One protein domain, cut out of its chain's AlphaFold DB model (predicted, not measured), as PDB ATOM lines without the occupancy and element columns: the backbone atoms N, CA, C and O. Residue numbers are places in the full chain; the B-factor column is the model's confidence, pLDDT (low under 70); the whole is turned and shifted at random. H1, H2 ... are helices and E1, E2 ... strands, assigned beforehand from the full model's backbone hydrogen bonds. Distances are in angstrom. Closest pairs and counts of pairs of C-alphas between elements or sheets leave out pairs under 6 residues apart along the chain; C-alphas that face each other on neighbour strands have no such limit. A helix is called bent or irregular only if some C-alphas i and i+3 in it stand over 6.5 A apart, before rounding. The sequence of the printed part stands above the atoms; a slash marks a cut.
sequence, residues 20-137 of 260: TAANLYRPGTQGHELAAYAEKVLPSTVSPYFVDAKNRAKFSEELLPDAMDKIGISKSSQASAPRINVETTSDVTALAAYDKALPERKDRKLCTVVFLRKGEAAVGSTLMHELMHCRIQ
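Overview. This is residues 20 to 137 of the 260 residues of an uncharacterized protein of Pseudomonas sp. Leaf58 (UniProt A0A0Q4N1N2). A small sheet of three strands, E1, E3 and E2, stands in the middle, with H5 packed along one face together with H1 beside E1, and H4 over the other face, three layers with helices on both faces. Two short helices sit farther out, H2 grazing the sheet and H3 just off it, and one long link, residues 98 to 109 with no named element, joins E2 to E3. The printed part has 118 residues with five named helices and three named strands, in the order H1 E1 H2 H3 H4 E2 E3 H5; the class is mixed, helices and strands, with under half of the residues in named elements. The sheet, order E1 E3 E2, is mixed. The whole is compact and rounded, with a radius of gyration of the C-alphas of 12.8 A and spans of 35 by 32 by 25 A.

Arrangement. H1, residues 30 to 38, is on the sheet, and its closest C-alpha to edge strand E1, residues 47 to 52, is that of Ala 35, 6.4 A from that of Pro 48. H2, residues 57 to 61, only grazes the sheet; the closest C-alphas of E1 and H2, Phe 50 and Phe 59, are 6.1 A apart. H3, residues 67 to 71, is only just not on the sheet, with 4 pairs of C-alphas within 10 A. H4, residues 75 to 83, is on the sheet at a height of 9.7 A, and its closest C-alpha to inner strand E3, residues 110 to 115, is that of Ala 81, 6.2 A from that of Thr 112. H4 runs along the strands, at 12 degrees to E3 on the local plane. Edge strand E2, residues 94 to 97, forms an antiparallel hairpin with E3 at 152 degrees, with N 97 and O 112 2.8 A apart. E1 and E3 are parallel at 25 degrees, with N 49 and O 111 2.7 A apart. H5, residues 125 to 137, lies on the opposite face from H4, over E3, at a height of 8.3 A. The closest C-alphas of E2 and H5, Ala 96 and Glu 130, are 5.0 A apart. H1 and H5 are close but not clearly touching, with C-alphas 38 and 131 6.8 A apart. Every O i to N i+4 pair is within hydrogen-bond range in H1, H2, H3 and H5, and 3 of 5 in H4, which is only just irregular: C-alphas 79 and 82 are 6.8 A apart.

Along the chain. H1 begins at C-alpha 30 (158.693, 144.411, 171.117) and is 12.4 A long. E1 is 16.7 A, H4 13.3 A and E3 16.0 A long. H5, 18.5 A long, ends at C-alpha 137 (155.725, 130.772, 151.111).

Size, cuts and confidence. The two C-alphas farthest apart, Lys 70 and Thr 89, are 36.6 A apart. The printed part has no cut, and the link from E2 to E3 is long. The mean pLDDT of the printed part is 75.6; residues 20 to 22, 81 to 94, 96 to 108 and 118 to 119 are under 70.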
ATOM      1  N   THR A  20     158.948 125.742 167.974       48.09
ATOM      2  CA  THR A  20     159.529 127.064 168.251       48.09
ATOM      3  C   THR A  20     160.139 127.576 166.948       48.09
ATOM      4  O   THR A  20     161.252 127.187 166.592       48.09
ATOM      5  N   ALA A  21     159.437 128.428 166.204       53.00
ATOM      6  CA  ALA A  21     160.144 129.396 165.368       53.00
ATOM      7  C   ALA A  21     161.169 130.073 166.288       53.00
ATOM      8  O   ALA A  21     160.782 130.632 167.309       53.00
ATOM      9  N   ALA A  22     162.465 129.904 166.054       63.72
ATOM     10  CA  ALA A  22     163.430 130.309 167.062       63.72
ATOM     11  C   ALA A  22     163.453 131.841 167.158       63.72
ATOM     12  O   ALA A  22     163.784 132.542 166.200       63.72
ATOM     13  N   ASN A  23     163.037 132.350 168.319       75.25
ATOM     14  CA  ASN A  23     162.928 133.774 168.577       75.25
ATOM     15  C   ASN A  23     164.295 134.446 168.407       75.25
ATOM     16  O   ASN A  23     165.261 134.113 169.097       75.25
ATOM     17  N   LEU A  24     164.370 135.385 167.468       85.62
ATOM     18  CA  LEU A  24     165.604 136.099 167.156       85.62
ATOM     19  C   LEU A  24     165.878 137.254 168.123       85.62
ATOM     20  O   LEU A  24     166.948 137.850 168.053       85.62
ATOM     21  N   TYR A  25     164.928 137.590 168.996       90.31
ATOM     22  CA  TYR A  25     164.891 138.851 169.725       90.31
ATOM     23  C   TYR A  25     165.139 138.675 171.219       90.31
ATOM     24  O   TYR A  25     164.768 137.671 171.835       90.31
ATOM     25  N   ARG A  26     165.756 139.695 171.816       91.31
ATOM     26  CA  ARG A  26     166.027 139.761 173.251       91.31
ATOM     27  C   ARG A  26     164.715 139.765 174.049       91.31
ATOM     28  O   ARG A  26     163.813 140.530 173.714       91.31
ATOM     29  N   PRO A  27     164.598 138.971 175.128       91.56
ATOM     30  CA  PRO A  27     163.431 139.018 176.005       91.56
ATOM     31  C   PRO A  27     163.123 140.439 176.498       91.56
ATOM     32  O   PRO A  27     164.034 141.209 176.799       91.56
ATOM     33  N   GLY A  28     161.835 140.770 176.600       89.06
ATOM     34  CA  GLY A  28     161.367 142.084 177.054       89.06
ATOM     35  C   GLY A  28     161.340 143.180 175.981       89.06
ATOM     36  O   GLY A  28     160.981 144.311 176.302       89.06
ATOM     37  N   THR A  29     161.687 142.877 174.725       92.88
ATOM     38  CA  THR A  29     161.545 143.820 173.604       92.88
ATOM     39  C   THR A  29     160.262 143.583 172.804       92.88
ATOM     40  O   THR A  29     159.631 142.527 172.903       92.88
ATOM     41  N   GLN A  30     159.878 144.550 171.966       91.56
ATOM     42  CA  GLN A  30     158.693 144.411 171.117       91.56
ATOM     43  C   GLN A  30     158.862 143.293 170.077       91.56
ATOM     44  O   GLN A  30     157.938 142.522 169.843       91.56
ATOM     45  N   GLY A  31     160.042 143.156 169.469       90.94
ATOM     46  CA  GLY A  31     160.351 142.071 168.539       90.94
ATOM     47  C   GLY A  31     160.173 140.692 169.174       90.94
ATOM     48  O   GLY A  31     159.653 139.786 168.526       90.94
ATOM     49  N   HIS A  32     160.507 140.551 170.461       92.00
ATOM     50  CA  HIS A  32     160.292 139.311 171.201       92.00
ATOM     51  C   HIS A  32     158.809 138.982 171.377       92.00
ATOM     52  O   HIS A  32     158.425 137.834 171.166       92.00
ATOM     53  N   GLU A  33     157.974 139.971 171.702       91.00
ATOM     54  CA  GLU A  33     156.518 139.808 171.807       91.00
ATOM     55  C   GLU A  33     155.896 139.368 170.470       91.00
ATOM     56  O   GLU A  33     155.142 138.394 170.411       91.00
ATOM     57  N   LEU A  34     156.265 140.043 169.375       90.81
ATOM     58  CA  LEU A  34     155.783 139.713 168.031       90.81
ATOM     59  C   LEU A  34     156.253 138.312 167.596       90.81
ATOM     60  O   LEU A  34     155.483 137.560 166.995       90.81
ATOM     61  N   ALA A  35     157.493 137.933 167.921       89.94
ATOM     62  CA  ALA A  35     158.031 136.607 167.622       89.94
ATOM     63  C   ALA A  35     157.355 135.506 168.453       89.94
ATOM     64  O   ALA A  35     157.003 134.467 167.898       89.94
ATOM     65  N   ALA A  36     157.070 135.751 169.734       88.38
ATOM     66  CA  ALA A  36     156.328 134.819 170.583       88.38
ATOM     67  C   ALA A  36     154.890 134.590 170.080       88.38
ATOM     68  O   ALA A  36     154.337 133.496 170.199       88.38
ATOM     69  N   TYR A  37     154.265 135.608 169.481       86.62
ATOM     70  CA  TYR A  37     152.999 135.423 168.774       86.62
ATOM     71  C   TYR A  37     153.175 134.587 167.500       86.62
ATOM     72  O   TYR A  37     152.402 133.659 167.254       86.62
ATOM     73  N   ALA A  38     154.210 134.880 166.713       87.94
ATOM     74  CA  ALA A  38     154.505 134.174 165.473       87.94
ATOM     75  C   ALA A  38     154.822 132.685 165.668       87.94
ATOM     76  O   ALA A  38     154.462 131.883 164.810       87.94
ATOM     77  N   GLU A  39     155.406 132.294 166.802       83.44
ATOM     78  CA  GLU A  39     155.627 130.890 167.181       83.44
ATOM     79  C   GLU A  39     154.337 130.058 167.213       83.44
ATOM     80  O   GLU A  39     154.373 128.853 166.975       83.44
ATOM     81  N   LYS A  40     153.180 130.690 167.453       81.56
ATOM     82  CA  LYS A  40     151.872 130.015 167.432       81.56
ATOM     83  C   LYS A  40     151.365 129.757 166.011       81.56
ATOM     84  O   LYS A  40     150.455 128.954 165.826       81.56
ATOM     85  N   VAL A  41     151.916 130.460 165.021       81.44
ATOM     86  CA  VAL A  41     151.401 130.524 163.646       81.44
ATOM     87  C   VAL A  41     152.338 129.854 162.655       81.44
ATOM     88  O   VAL A  41     151.885 129.148 161.754       81.44
ATOM     89  N   LEU A  42     153.639 130.089 162.786       83.44
ATOM     90  CA  LEU A  42     154.646 129.625 161.846       83.44
ATOM     91  C   LEU A  42     155.107 128.202 162.180       83.44
ATOM     92  O   LEU A  42     155.180 127.832 163.353       83.44
ATOM     93  N   PRO A  43     155.447 127.387 161.167       77.25
ATOM     94  CA  PRO A  43     156.137 126.127 161.410       77.25
ATOM     95  C   PRO A  43     157.524 126.389 162.017       77.25
ATOM     96  O   PRO A  43     158.140 127.419 161.756       77.25
ATOM     97  N   SER A  44     158.054 125.422 162.771       74.12
ATOM     98  CA  SER A  44     159.373 125.517 163.426       74.12
ATOM     99  C   SER A  44     160.537 125.739 162.458       74.12
ATOM    100  O   SER A  44     161.606 126.200 162.848       74.12
ATOM    101  N   THR A  45     160.329 125.438 161.178       73.75
ATOM    102  CA  THR A  45     161.302 125.672 160.118       73.75
ATOM    103  C   THR A  45     161.421 127.137 159.720       73.75
ATOM    104  O   THR A  45     162.325 127.429 158.956       73.75
ATOM    105  N   VAL A  46     160.558 128.046 160.195       80.31
ATOM    106  CA  VAL A  46     160.512 129.461 159.790       80.31
ATOM    107  C   VAL A  46     160.628 130.362 161.015       80.31
ATOM    108  O   VAL A  46     159.849 130.238 161.948       80.31
ATOM    109  N   SER A  47     161.551 131.318 160.986       84.69
ATOM    110  CA  SER A  47     161.722 132.360 162.004       84.69
ATOM    111  C   SER A  47     161.316 133.722 161.426       84.69
ATOM    112  O   SER A  47     161.724 134.045 160.306       84.69
ATOM    113  N   PRO A  48     160.508 134.534 162.126       86.50
ATOM    114  CA  PRO A  48     160.139 135.862 161.652       86.50
ATOM    115  C   PRO A  48     161.281 136.868 161.866       86.50
ATOM    116  O   PRO A  48     161.980 136.834 162.875       86.50
ATOM    117  N   TYR A  49     161.426 137.796 160.927       88.25
ATOM    118  CA  TYR A  49     162.307 138.952 160.978       88.25
ATOM    119  C   TYR A  49     161.495 140.216 160.709       88.25
ATOM    120  O   TYR A  49     161.001 140.441 159.609       88.25
ATOM    121  N   PHE A  50     161.329 141.046 161.721       88.81
ATOM    122  CA  PHE A  50     160.562 142.274 161.654       88.81
ATOM    123  C   PHE A  50     161.407 143.445 161.156       88.81
ATOM    124  O   PHE A  50     162.554 143.628 161.560       88.81
ATOM    125  N   VAL A  51     160.807 144.273 160.307       86.56
ATOM    126  CA  VAL A  51     161.365 145.544 159.839       86.56
ATOM    127  C   VAL A  51     160.324 146.627 160.062       86.56
ATOM    128  O   VAL A  51     159.182 146.489 159.637       86.56
ATOM    129  N   ASP A  52     160.711 147.727 160.695       85.94
ATOM    130  CA  ASP A  52     159.920 148.956 160.690       85.94
ATOM    131  C   ASP A  52     160.445 149.833 159.547       85.94
ATOM    132  O   ASP A  52     161.612 150.232 159.537       85.94
ATOM    133  N   ALA A  53     159.605 150.108 158.550       80.56
ATOM    134  CA  ALA A  53     160.015 150.855 157.365       80.56
ATOM    135  C   ALA A  53     160.465 152.289 157.693       80.56
ATOM    136  O   ALA A  53     161.284 152.849 156.962       80.56
ATOM    137  N   LYS A  54     159.954 152.872 158.789       80.12
ATOM    138  CA  LYS A  54     160.288 154.228 159.250       80.12
ATOM    139  C   LYS A  54     161.445 154.241 160.247       80.12
ATOM    140  O   LYS A  54     162.110 155.265 160.369       80.12
ATOM    141  N   ASN A  55     161.699 153.130 160.937       83.50
ATOM    142  CA  ASN A  55     162.849 152.953 161.822       83.50
ATOM    143  C   ASN A  55     163.489 151.567 161.645       83.50
ATOM    144  O   ASN A  55     163.311 150.667 162.467       83.50
ATOM    145  N   ARG A  56     164.279 151.405 160.579       79.50
ATOM    146  CA  ARG A  56     164.879 150.105 160.231       79.50
ATOM    147  C   ARG A  56     165.823 149.547 161.294       79.50
ATOM    148  O   ARG A  56     165.973 148.333 161.364       79.50
ATOM    149  N   ALA A  57     166.432 150.414 162.105       83.31
ATOM    150  CA  ALA A  57     167.366 150.012 163.151       83.31
ATOM    151  C   ALA A  57     166.666 149.313 164.327       83.31
ATOM    152  O   ALA A  57     167.229 148.386 164.907       83.31
ATOM    153  N   LYS A  58     165.415 149.696 164.620       87.25
ATOM    154  CA  LYS A  58     164.642 149.251 165.788       87.25
ATOM    155  C   LYS A  58     164.739 147.751 166.052       87.25
ATOM    156  O   LYS A  58     165.264 147.334 167.073       87.25
ATOM    157  N   PHE A  59     164.255 146.932 165.121       88.50
ATOM    158  CA  PHE A  59     164.210 145.486 165.332       88.50
ATOM    159  C   PHE A  59     165.579 144.826 165.175       88.50
ATOM    160  O   PHE A  59     165.836 143.829 165.841       88.50
ATOM    161  N   SER A  60     166.480 145.380 164.356       86.94
ATOM    162  CA  SER A  60     167.845 144.852 164.251       86.94
ATOM    163  C   SER A  60     168.654 145.040 165.537       86.94
ATOM    164  O   SER A  60     169.446 144.172 165.887       86.94
ATOM    165  N   GLU A  61     168.427 146.127 166.276       89.31
ATOM    166  CA  GLU A  61     169.063 146.376 167.576       89.31
ATOM    167  C   GLU A  61     168.502 145.471 168.683       89.31
ATOM    168  O   GLU A  61     169.144 145.257 169.711       89.31
ATOM    169  N   GLU A  62     167.305 144.918 168.499       92.25
ATOM    170  CA  GLU A  62     166.670 143.998 169.443       92.25
ATOM    171  C   GLU A  62     167.124 142.542 169.271       92.25
ATOM    172  O   GLU A  62     166.828 141.718 170.138       92.25
ATOM    173  N   LEU A  63     167.849 142.216 168.196       88.19
ATOM    174  CA  LEU A  63     168.308 140.857 167.922       88.19
ATOM    175  C   LEU A  63     169.260 140.341 169.007       88.19
ATOM    176  O   LEU A  63     170.088 141.066 169.559       88.19
ATOM    177  N   LEU A  64     169.165 139.045 169.279       86.00
ATOM    178  CA  LEU A  64     170.171 138.293 170.014       86.00
ATOM    179  C   LEU A  64     171.361 138.029 169.072       86.00
ATOM    180  O   LEU A  64     171.152 137.382 168.043       86.00
ATOM    181  N   PRO A  65     172.588 138.477 169.408       72.94
ATOM    182  CA  PRO A  65     173.743 138.435 168.503       72.94
ATOM    183  C   PRO A  65     174.011 137.075 167.842       72.94
ATOM    184  O   PRO A  65     174.325 137.031 166.657       72.94
ATOM    185  N   ASP A  66     173.798 135.970 168.561       77.88
ATOM    186  CA  ASP A  66     174.122 134.620 168.075       77.88
ATOM    187  C   ASP A  66     172.897 133.825 167.580       77.88
ATOM    188  O   ASP A  66     173.020 132.669 167.161       77.88
ATOM    189  N   ALA A  67     171.688 134.394 167.648       79.00
ATOM    190  CA  ALA A  67     170.464 133.638 167.371       79.00
ATOM    191  C   ALA A  67     170.367 133.212 165.901       79.00
ATOM    192  O   ALA A  67     170.058 132.056 165.614       79.00
ATOM    193  N   MET A  68     170.684 134.112 164.966       77.81
ATOM    194  CA  MET A  68     170.590 133.822 163.532       77.81
ATOM    195  C   MET A  68     171.547 132.709 163.088       77.81
ATOM    196  O   MET A  68     171.153 131.831 162.314       77.81
ATOM    197  N   ASP A  69     172.768 132.704 163.622       76.50
ATOM    198  CA  ASP A  69     173.776 131.684 163.328       76.50
ATOM    199  C   ASP A  69     173.393 130.330 163.936       76.50
ATOM    200  O   ASP A  69     173.465 129.305 163.254       76.50
ATOM    201  N   LYS A  70     172.878 130.314 165.173       77.12
ATOM    202  CA  LYS A  70     172.392 129.093 165.839       77.12
ATOM    203  C   LYS A  70     171.259 128.405 165.071       77.12
ATOM    204  O   LYS A  70     171.170 127.180 165.059       77.12
ATOM    205  N   ILE A  71     170.394 129.184 164.428       74.62
ATOM    206  CA  ILE A  71     169.262 128.684 163.631       74.62
ATOM    207  C   ILE A  71     169.723 128.267 162.224       74.62
ATOM    208  O   ILE A  71     169.030 127.540 161.504       74.62
ATOM    209  N   GLY A  72     170.932 128.668 161.831       74.38
ATOM    210  CA  GLY A  72     171.512 128.387 160.526       74.38
ATOM    211  C   GLY A  72     170.865 129.212 159.416       74.38
ATOM    212  O   GLY A  72     170.581 128.660 158.352       74.38
ATOM    213  N   ILE A  73     170.587 130.495 159.680       77.69
ATOM    214  CA  ILE A  73     170.227 131.490 158.659       77.69
ATOM    215  C   ILE A  73     171.521 131.936 157.965       77.69
ATOM    216  O   ILE A  73     172.474 132.326 158.636       77.69
ATOM    217  N   SER A  74     171.577 131.902 156.628       75.56
ATOM    218  CA  SER A  74     172.811 132.255 155.912       75.56
ATOM    219  C   SER A  74     173.162 133.740 156.047       75.56
ATOM    220  O   SER A  74     172.281 134.598 156.128       75.56
ATOM    221  N   LYS A  75     174.456 134.071 155.946       76.50
ATOM    222  CA  LYS A  75     174.935 135.466 155.926       76.50
ATOM    223  C   LYS A  75     174.288 136.305 154.816       76.50
ATOM    224  O   LYS A  75     174.058 137.494 155.012       76.50
ATOM    225  N   SER A  76     173.955 135.702 153.668       72.50
ATOM    226  CA  SER A  76     173.218 136.386 152.597       72.50
ATOM    227  C   SER A  76     171.803 136.782 153.016       72.50
ATOM    228  O   SER A  76     171.400 137.906 152.732       72.50
ATOM    229  N   SER A  77     171.080 135.911 153.729       72.38
ATOM    230  CA  SER A  77     169.751 136.233 154.270       72.38
ATOM    231  C   SER A  77     169.807 137.299 155.353       72.38
ATOM    232  O   SER A  77     168.999 138.224 155.356       72.38
ATOM    233  N   GLN A  78     170.793 137.207 156.246       74.62
ATOM    234  CA  GLN A  78     171.010 138.220 157.279       74.62
ATOM    235  C   GLN A  78     171.260 139.603 156.649       74.62
ATOM    236  O   GLN A  78     170.736 140.612 157.115       74.62
ATOM    237  N   ALA A  79     172.007 139.655 155.539       73.75
ATOM    238  CA  ALA A  79     172.310 140.898 154.833       73.75
ATOM    239  C   ALA A  79     171.139 141.458 154.000       73.75
ATOM    240  O   ALA A  79     171.081 142.673 153.783       73.75
ATOM    241  N   SER A  80     170.234 140.611 153.500       70.38
ATOM    242  CA  SER A  80     169.121 141.015 152.625       70.38
ATOM    243  C   SER A  80     167.856 141.408 153.387       70.38
ATOM    244  O   SER A  80     167.176 142.348 152.973       70.38
ATOM    245  N   ALA A  81     167.565 140.767 154.523       68.81
ATOM    246  CA  ALA A  81     166.374 141.024 155.333       68.81
ATOM    247  C   ALA A  81     166.142 142.516 155.688       68.81
ATOM    248  O   ALA A  81     165.035 143.012 155.474       68.81
ATOM    249  N   PRO A  82     167.148 143.307 156.124       62.94
ATOM    250  CA  PRO A  82     166.956 144.740 156.397       62.94
ATOM    251  C   PRO A  82     166.841 145.621 155.134       62.94
ATOM    252  O   PRO A  82     166.517 146.811 155.226       62.94
ATOM    253  N   ARG A  83     167.135 145.078 153.942       62.88
ATOM    254  CA  ARG A  83     167.216 145.828 152.675       62.88
ATOM    255  C   ARG A  83     165.936 145.802 151.852       62.88
ATOM    256  O   ARG A  83     165.897 146.454 150.811       62.88
ATOM    257  N   ILE A  84     164.903 145.091 152.295       63.28
ATOM    258  CA  ILE A  84     163.625 145.048 151.586       63.28
ATOM    259  C   ILE A  84     163.041 146.467 151.526       63.28
ATOM    260  O   ILE A  84     162.573 147.024 152.518       63.28
ATOM    261  N   ASN A  85     163.108 147.059 150.335       57.66
ATOM    262  CA  ASN A  85     162.520 148.350 150.019       57.66
ATOM    263  C   ASN A  85     161.129 148.102 149.450       57.66
ATOM    264  O   ASN A  85     160.997 147.601 148.336       57.66
ATOM    265  N   VAL A  86     160.104 148.458 150.215       58.75
ATOM    266  CA  VAL A  86     158.734 148.500 149.710       58.75
ATOM    267  C   VAL A  86     158.366 149.960 149.517       58.75
ATOM    268  O   VAL A  86     158.567 150.770 150.424       58.75
ATOM    269  N   GLU A  87     157.863 150.306 148.336       51.94
ATOM    270  CA  GLU A  87     157.313 151.636 148.083       51.94
ATOM    271  C   GLU A  87     156.149 151.901 149.051       51.94
ATOM    272  O   GLU A  87     155.176 151.152 149.123       51.94
ATOM    273  N   THR A  88     156.267 152.966 149.842       48.53
ATOM    274  CA  THR A  88     155.366 153.310 150.956       48.53
ATOM    275  C   THR A  88     154.090 154.034 150.513       48.53
ATOM    276  O   THR A  88     153.455 154.708 151.320       48.53
ATOM    277  N   THR A  89     153.724 153.956 149.233       43.22
ATOM    278  CA  THR A  89     152.568 154.666 148.652       43.22
ATOM    279  C   THR A  89     151.249 153.903 148.801       43.22
ATOM    280  O   THR A  89     150.207 154.391 148.374       43.22
ATOM    281  N   SER A  90     151.274 152.718 149.413       49.94
ATOM    282  CA  SER A  90     150.112 151.842 149.565       49.94
ATOM    283  C   SER A  90     149.387 152.053 150.902       49.94
ATOM    284  O   SER A  90     150.020 152.250 151.939       49.94
ATOM    285  N   ASP A  91     148.057 151.908 150.909       54.56
ATOM    286  CA  ASP A  91     147.217 151.871 152.121       54.56
ATOM    287  C   ASP A  91     147.465 150.641 153.027       54.56
ATOM    288  O   ASP A  91     146.759 150.408 154.011       54.56
ATOM    289  N   VAL A  92     148.481 149.848 152.706       62.28
ATOM    290  CA  VAL A  92     148.883 148.637 153.413       62.28
ATOM    291  C   VAL A  92     149.593 148.981 154.731       62.28
ATOM    292  O   VAL A  92     150.495 149.817 154.791       62.28
ATOM    293  N   THR A  93     149.172 148.330 155.817       60.25
ATOM    294  CA  THR A  93     149.715 148.539 157.170       60.25
ATOM    295  C   THR A  93     151.040 147.806 157.390       60.25
ATOM    296  O   THR A  93     151.981 148.368 157.957       60.25
ATOM    297  N   ALA A  94     151.122 146.565 156.923       60.50
ATOM    298  CA  ALA A  94     152.303 145.718 156.956       60.50
ATOM    299  C   ALA A  94     152.255 144.754 155.768       60.50
ATOM    300  O   ALA A  94     151.192 144.569 155.185       60.50
ATOM    301  N   LEU A  95     153.392 144.166 155.416       71.12
ATOM    302  CA  LEU A  95     153.469 143.101 154.421       71.12
ATOM    303  C   LEU A  95     154.589 142.118 154.759       71.12
ATOM    304  O   LEU A  95     155.675 142.519 155.182       71.12
ATOM    305  N   ALA A  96     154.354 140.835 154.524       63.56
ATOM    306  CA  ALA A  96     155.389 139.822 154.502       63.56
ATOM    307  C   ALA A  96     156.149 139.924 153.178       63.56
ATOM    308  O   ALA A  96     155.634 139.620 152.101       63.56
ATOM    309  N   ALA A  97     157.397 140.372 153.251       63.84
ATOM    310  CA  ALA A  97     158.276 140.410 152.107       63.84
ATOM    311  C   ALA A  97     159.233 139.233 152.147       63.84
ATOM    312  O   ALA A  97     159.880 138.924 153.145       63.84
ATOM    313  N   TYR A  98     159.365 138.612 150.993       57.72
ATOM    314  CA  TYR A  98     160.232 137.476 150.825       57.72
ATOM    315  C   TYR A  98     161.140 137.703 149.651       57.72
ATOM    316  O   TYR A  98     160.692 137.810 148.507       57.72
ATOM    317  N   ASP A  99     162.431 137.707 149.932       54.00
ATOM    318  CA  ASP A  99     163.413 137.706 148.875       54.00
ATOM    319  C   ASP A  99     163.467 136.302 148.252       54.00
ATOM    320  O   ASP A  99     163.903 135.306 148.843       54.00
ATOM    321  N   LYS A 100     162.930 136.210 147.034       52.25
ATOM    322  CA  LYS A 100     162.927 134.974 146.252       52.25
ATOM    323  C   LYS A 100     164.324 134.650 145.718       52.25
ATOM    324  O   LYS A 100     164.496 133.540 145.234       52.25
ATOM    325  N   ALA A 101     165.317 135.538 145.768       50.12
ATOM    326  CA  ALA A 101     166.663 135.299 145.232       50.12
ATOM    327  C   ALA A 101     167.617 134.585 146.208       50.12
ATOM    328  O   ALA A 101     168.699 134.170 145.797       50.12
ATOM    329  N   LEU A 102     167.226 134.408 147.471       53.69
ATOM    330  CA  LEU A 102     168.109 133.859 148.498       53.69
ATOM    331  C   LEU A 102     168.260 132.324 148.398       53.69
ATOM    332  O   LEU A 102     167.305 131.641 148.009       53.69
ATOM    333  N   PRO A 103     169.446 131.761 148.717       48.38
ATOM    334  CA  PRO A 103     169.770 130.337 148.550       48.38
ATOM    335  C   PRO A 103     168.897 129.371 149.373       48.38
ATOM    336  O   PRO A 103     168.842 128.181 149.074       48.38
ATOM    337  N   GLU A 104     168.145 129.866 150.351       57.75
ATOM    338  CA  GLU A 104     167.255 129.126 151.250       57.75
ATOM    339  C   GLU A 104     165.975 128.622 150.567       57.75
ATOM    340  O   GLU A 104     165.048 128.171 151.233       57.75
ATOM    341  N   ARG A 105     165.905 128.649 149.231       53.47
ATOM    342  CA  ARG A 105     164.759 128.189 148.425       53.47
ATOM    343  C   ARG A 105     164.294 126.757 148.701       53.47
ATOM    344  O   ARG A 105     163.226 126.406 148.220       53.47
ATOM    345  N   LYS A 106     165.064 125.926 149.405       51.06
ATOM    346  CA  LYS A 106     164.652 124.563 149.785       51.06
ATOM    347  C   LYS A 106     164.380 124.385 151.281       51.06
ATOM    348  O   LYS A 106     163.663 123.460 151.626       51.06
ATOM    349  N   ASP A 107     164.854 125.313 152.117       54.97
ATOM    350  CA  ASP A 107     164.803 125.250 153.583       54.97
ATOM    351  C   ASP A 107     164.576 126.661 154.163       54.97
ATOM    352  O   ASP A 107     165.406 127.175 154.912       54.97
ATOM    353  N   ARG A 108     163.508 127.364 153.758       63.50
ATOM    354  CA  ARG A 108     163.284 128.770 154.154       63.50
ATOM    355  C   ARG A 108     163.163 128.919 155.674       63.50
ATOM    356  O   ARG A 108     162.115 128.614 156.230       63.50
ATOM    357  N   LYS A 109     164.207 129.470 156.307       74.50
ATOM    358  CA  LYS A 109     164.270 129.735 157.757       74.50
ATOM    359  C   LYS A 109     163.920 131.148 158.186       74.50
ATOM    360  O   LYS A 109     163.776 131.378 159.381       74.50
ATOM    361  N   LEU A 110     163.773 132.080 157.248       80.25
ATOM    362  CA  LEU A 110     163.511 133.485 157.551       80.25
ATOM    363  C   LEU A 110     162.273 133.986 156.801       80.25
ATOM    364  O   LEU A 110     162.229 133.913 155.573       80.25
ATOM    365  N   CYS A 111     161.293 134.523 157.531       82.06
ATOM    366  CA  CYS A 111     160.215 135.339 156.974       82.06
ATOM    367  C   CYS A 111     160.445 136.800 157.331       82.06
ATOM    368  O   CYS A 111     160.443 137.111 158.516       82.06
ATOM    369  N   THR A 112     160.573 137.707 156.362       85.50
ATOM    370  CA  THR A 112     160.631 139.136 156.697       85.50
ATOM    371  C   THR A 112     159.234 139.748 156.707       85.50
ATOM    372  O   THR A 112     158.521 139.684 155.713       85.50
ATOM    373  N   VAL A 113     158.841 140.372 157.815       87.19
ATOM    374  CA  VAL A 113     157.581 141.113 157.950       87.19
ATOM    375  C   VAL A 113     157.910 142.593 158.101       87.19
ATOM    376  O   VAL A 113     158.576 143.002 159.050       87.19
ATOM    377  N   VAL A 114     157.460 143.398 157.144       85.44
ATOM    378  CA  VAL A 114     157.733 144.832 157.073       85.44
ATOM    379  C   VAL A 114     156.495 145.607 157.512       85.44
ATOM    380  O   VAL A 114     155.469 145.578 156.838       85.44
ATOM    381  N   PHE A 115     156.597 146.343 158.613       85.19
ATOM    382  CA  PHE A 115     155.577 147.283 159.072       85.19
ATOM    383  C   PHE A 115     155.783 148.637 158.386       85.19
ATOM    384  O   PHE A 115     156.844 149.253 158.509       85.19
ATOM    385  N   LEU A 116     154.774 149.111 157.653       78.50
ATOM    386  CA  LEU A 116     154.855 150.341 156.853       78.50
ATOM    387  C   LEU A 116     154.352 151.581 157.608       78.50
ATOM    388  O   LEU A 116     154.731 152.718 157.302       78.50
ATOM    389  N   ARG A 117     153.489 151.380 158.608       73.56
ATOM    390  CA  ARG A 117     152.835 152.448 159.372       73.56
ATOM    391  C   ARG A 117     153.383 152.530 160.800       73.56
ATOM    392  O   ARG A 117     153.710 151.529 161.429       73.56
ATOM    393  N   LYS A 118     153.493 153.759 161.317       68.25
ATOM    394  CA  LYS A 118     154.018 154.021 162.667       68.25
ATOM    395  C   LYS A 118     153.019 153.502 163.703       68.25
ATOM    396  O   LYS A 118     151.852 153.854 163.616       68.25
ATOM    397  N   GLY A 119     153.496 152.749 164.694       68.56
ATOM    398  CA  GLY A 119     152.661 152.240 165.793       68.56
ATOM    399  C   GLY A 119     151.888 150.957 165.476       68.56
ATOM    400  O   GLY A 119     151.209 150.444 166.352       68.56
ATOM    401  N   GLU A 120     152.034 150.412 164.268       71.88
ATOM    402  CA  GLU A 120     151.271 149.247 163.792       71.88
ATOM    403  C   GLU A 120     152.053 147.927 163.892       71.88
ATOM    404  O   GLU A 120     151.571 146.866 163.498       71.88
ATOM    405  N   ALA A 121     153.275 147.974 164.429       77.75
ATOM    406  CA  ALA A 121     154.015 146.778 164.804       77.75
ATOM    407  C   ALA A 121     153.436 146.206 166.105       77.75
ATOM    408  O   ALA A 121     153.990 146.416 167.177       77.75
ATOM    409  N   ALA A 122     152.288 145.544 166.011       80.12
ATOM    410  CA  ALA A 122     151.550 145.014 167.149       80.12
ATOM    411  C   ALA A 122     151.033 143.599 166.868       80.12
ATOM    412  O   ALA A 122     150.864 143.189 165.715       80.12
ATOM    413  N   VAL A 123     150.764 142.857 167.941       77.88
ATOM    414  CA  VAL A 123     150.031 141.593 167.861       77.88
ATOM    415  C   VAL A 123     148.594 141.876 167.417       77.88
ATOM    416  O   VAL A 123     147.943 142.776 167.941       77.88
ATOM    417  N   GLY A 124     148.095 141.105 166.452       75.81
ATOM    418  CA  GLY A 124     146.726 141.238 165.958       75.81
ATOM    419  C   GLY A 124     146.531 140.654 164.563       75.81
ATOM    420  O   GLY A 124     147.412 139.987 164.014       75.81
ATOM    421  N   SER A 125     145.366 140.936 163.974       74.38
ATOM    422  CA  SER A 125     144.942 140.388 162.676       74.38
ATOM    423  C   SER A 125     145.879 140.728 161.511       74.38
ATOM    424  O   SER A 125     146.076 139.890 160.635       74.38
ATOM    425  N   THR A 126     146.503 141.911 161.508       79.06
ATOM    426  CA  THR A 126     147.497 142.283 160.487       79.06
ATOM    427  C   THR A 126     148.737 141.401 160.570       79.06
ATOM    428  O   THR A 126     149.097 140.784 159.574       79.06
ATOM    429  N   LEU A 127     149.356 141.283 161.749       83.56
ATOM    430  CA  LEU A 127     150.513 140.406 161.921       83.56
ATOM    431  C   LEU A 127     150.147 138.953 161.591       83.56
ATOM    432  O   LEU A 127     150.881 138.298 160.864       83.56
ATOM    433  N   MET A 128     148.995 138.465 162.060       85.50
ATOM    434  CA  MET A 128     148.492 137.128 161.728       85.50
ATOM    435  C   MET A 128     148.411 136.891 160.213       85.50
ATOM    436  O   MET A 128     148.920 135.881 159.729       85.50
ATOM    437  N   HIS A 129     147.809 137.819 159.463       85.38
ATOM    438  CA  HIS A 129     147.674 137.714 158.005       85.38
ATOM    439  C   HIS A 129     149.038 137.638 157.313       85.38
ATOM    440  O   HIS A 129     149.265 136.750 156.490       85.38
ATOM    441  N   GLU A 130     149.987 138.483 157.718       86.69
ATOM    442  CA  GLU A 130     151.349 138.436 157.176       86.69
ATOM    443  C   GLU A 130     152.091 137.145 157.548       86.69
ATOM    444  O   GLU A 130     152.820 136.577 156.734       86.69
ATOM    445  N   LEU A 131     151.861 136.600 158.742       88.31
ATOM    446  CA  LEU A 131     152.403 135.298 159.133       88.31
ATOM    447  C   LEU A 131     151.780 134.138 158.336       88.31
ATOM    448  O   LEU A 131     152.452 133.133 158.092       88.31
ATOM    449  N   MET A 132     150.537 134.258 157.864       89.06
ATOM    450  CA  MET A 132     149.952 133.264 156.957       89.06
ATOM    451  C   MET A 132     150.588 133.313 155.573       89.06
ATOM    452  O   MET A 132     150.929 132.258 155.035       89.06
ATOM    453  N   HIS A 133     150.865 134.511 155.049       87.44
ATOM    454  CA  HIS A 133     151.729 134.659 153.875       87.44
ATOM    455  C   HIS A 133     153.078 133.999 154.102       87.44
ATOM    456  O   HIS A 133     153.581 133.297 153.223       87.44
ATOM    457  N   CYS A 134     153.633 134.129 155.310       85.12
ATOM    458  CA  CYS A 134     154.875 133.452 155.605       85.12
ATOM    459  C   CYS A 134     154.784 131.927 155.499       85.12
ATOM    460  O   CYS A 134     155.642 131.268 154.907       85.12
ATOM    461  N   ARG A 135     153.723 131.365 156.068       86.25
ATOM    462  CA  ARG A 135     153.476 129.928 156.067       86.25
ATOM    463  C   ARG A 135     153.240 129.388 154.655       86.25
ATOM    464  O   ARG A 135     153.784 128.339 154.318       86.25
ATOM    465  N   ILE A 136     152.502 130.120 153.822       85.50
ATOM    466  CA  ILE A 136     152.284 129.792 152.405       85.50
ATOM    467  C   ILE A 136     153.612 129.707 151.658       85.50
ATOM    468  O   ILE A 136     153.901 128.715 150.992       85.50
ATOM    469  N   GLN A 137     154.458 130.713 151.824       79.94
ATOM    470  CA  GLN A 137     155.725 130.772 151.111       79.94
ATOM    471  C   GLN A 137     156.756 129.752 151.601       79.94
ATOM    472  O   GLN A 137     157.641 129.354 150.844       79.94
TER     473      GLN A 137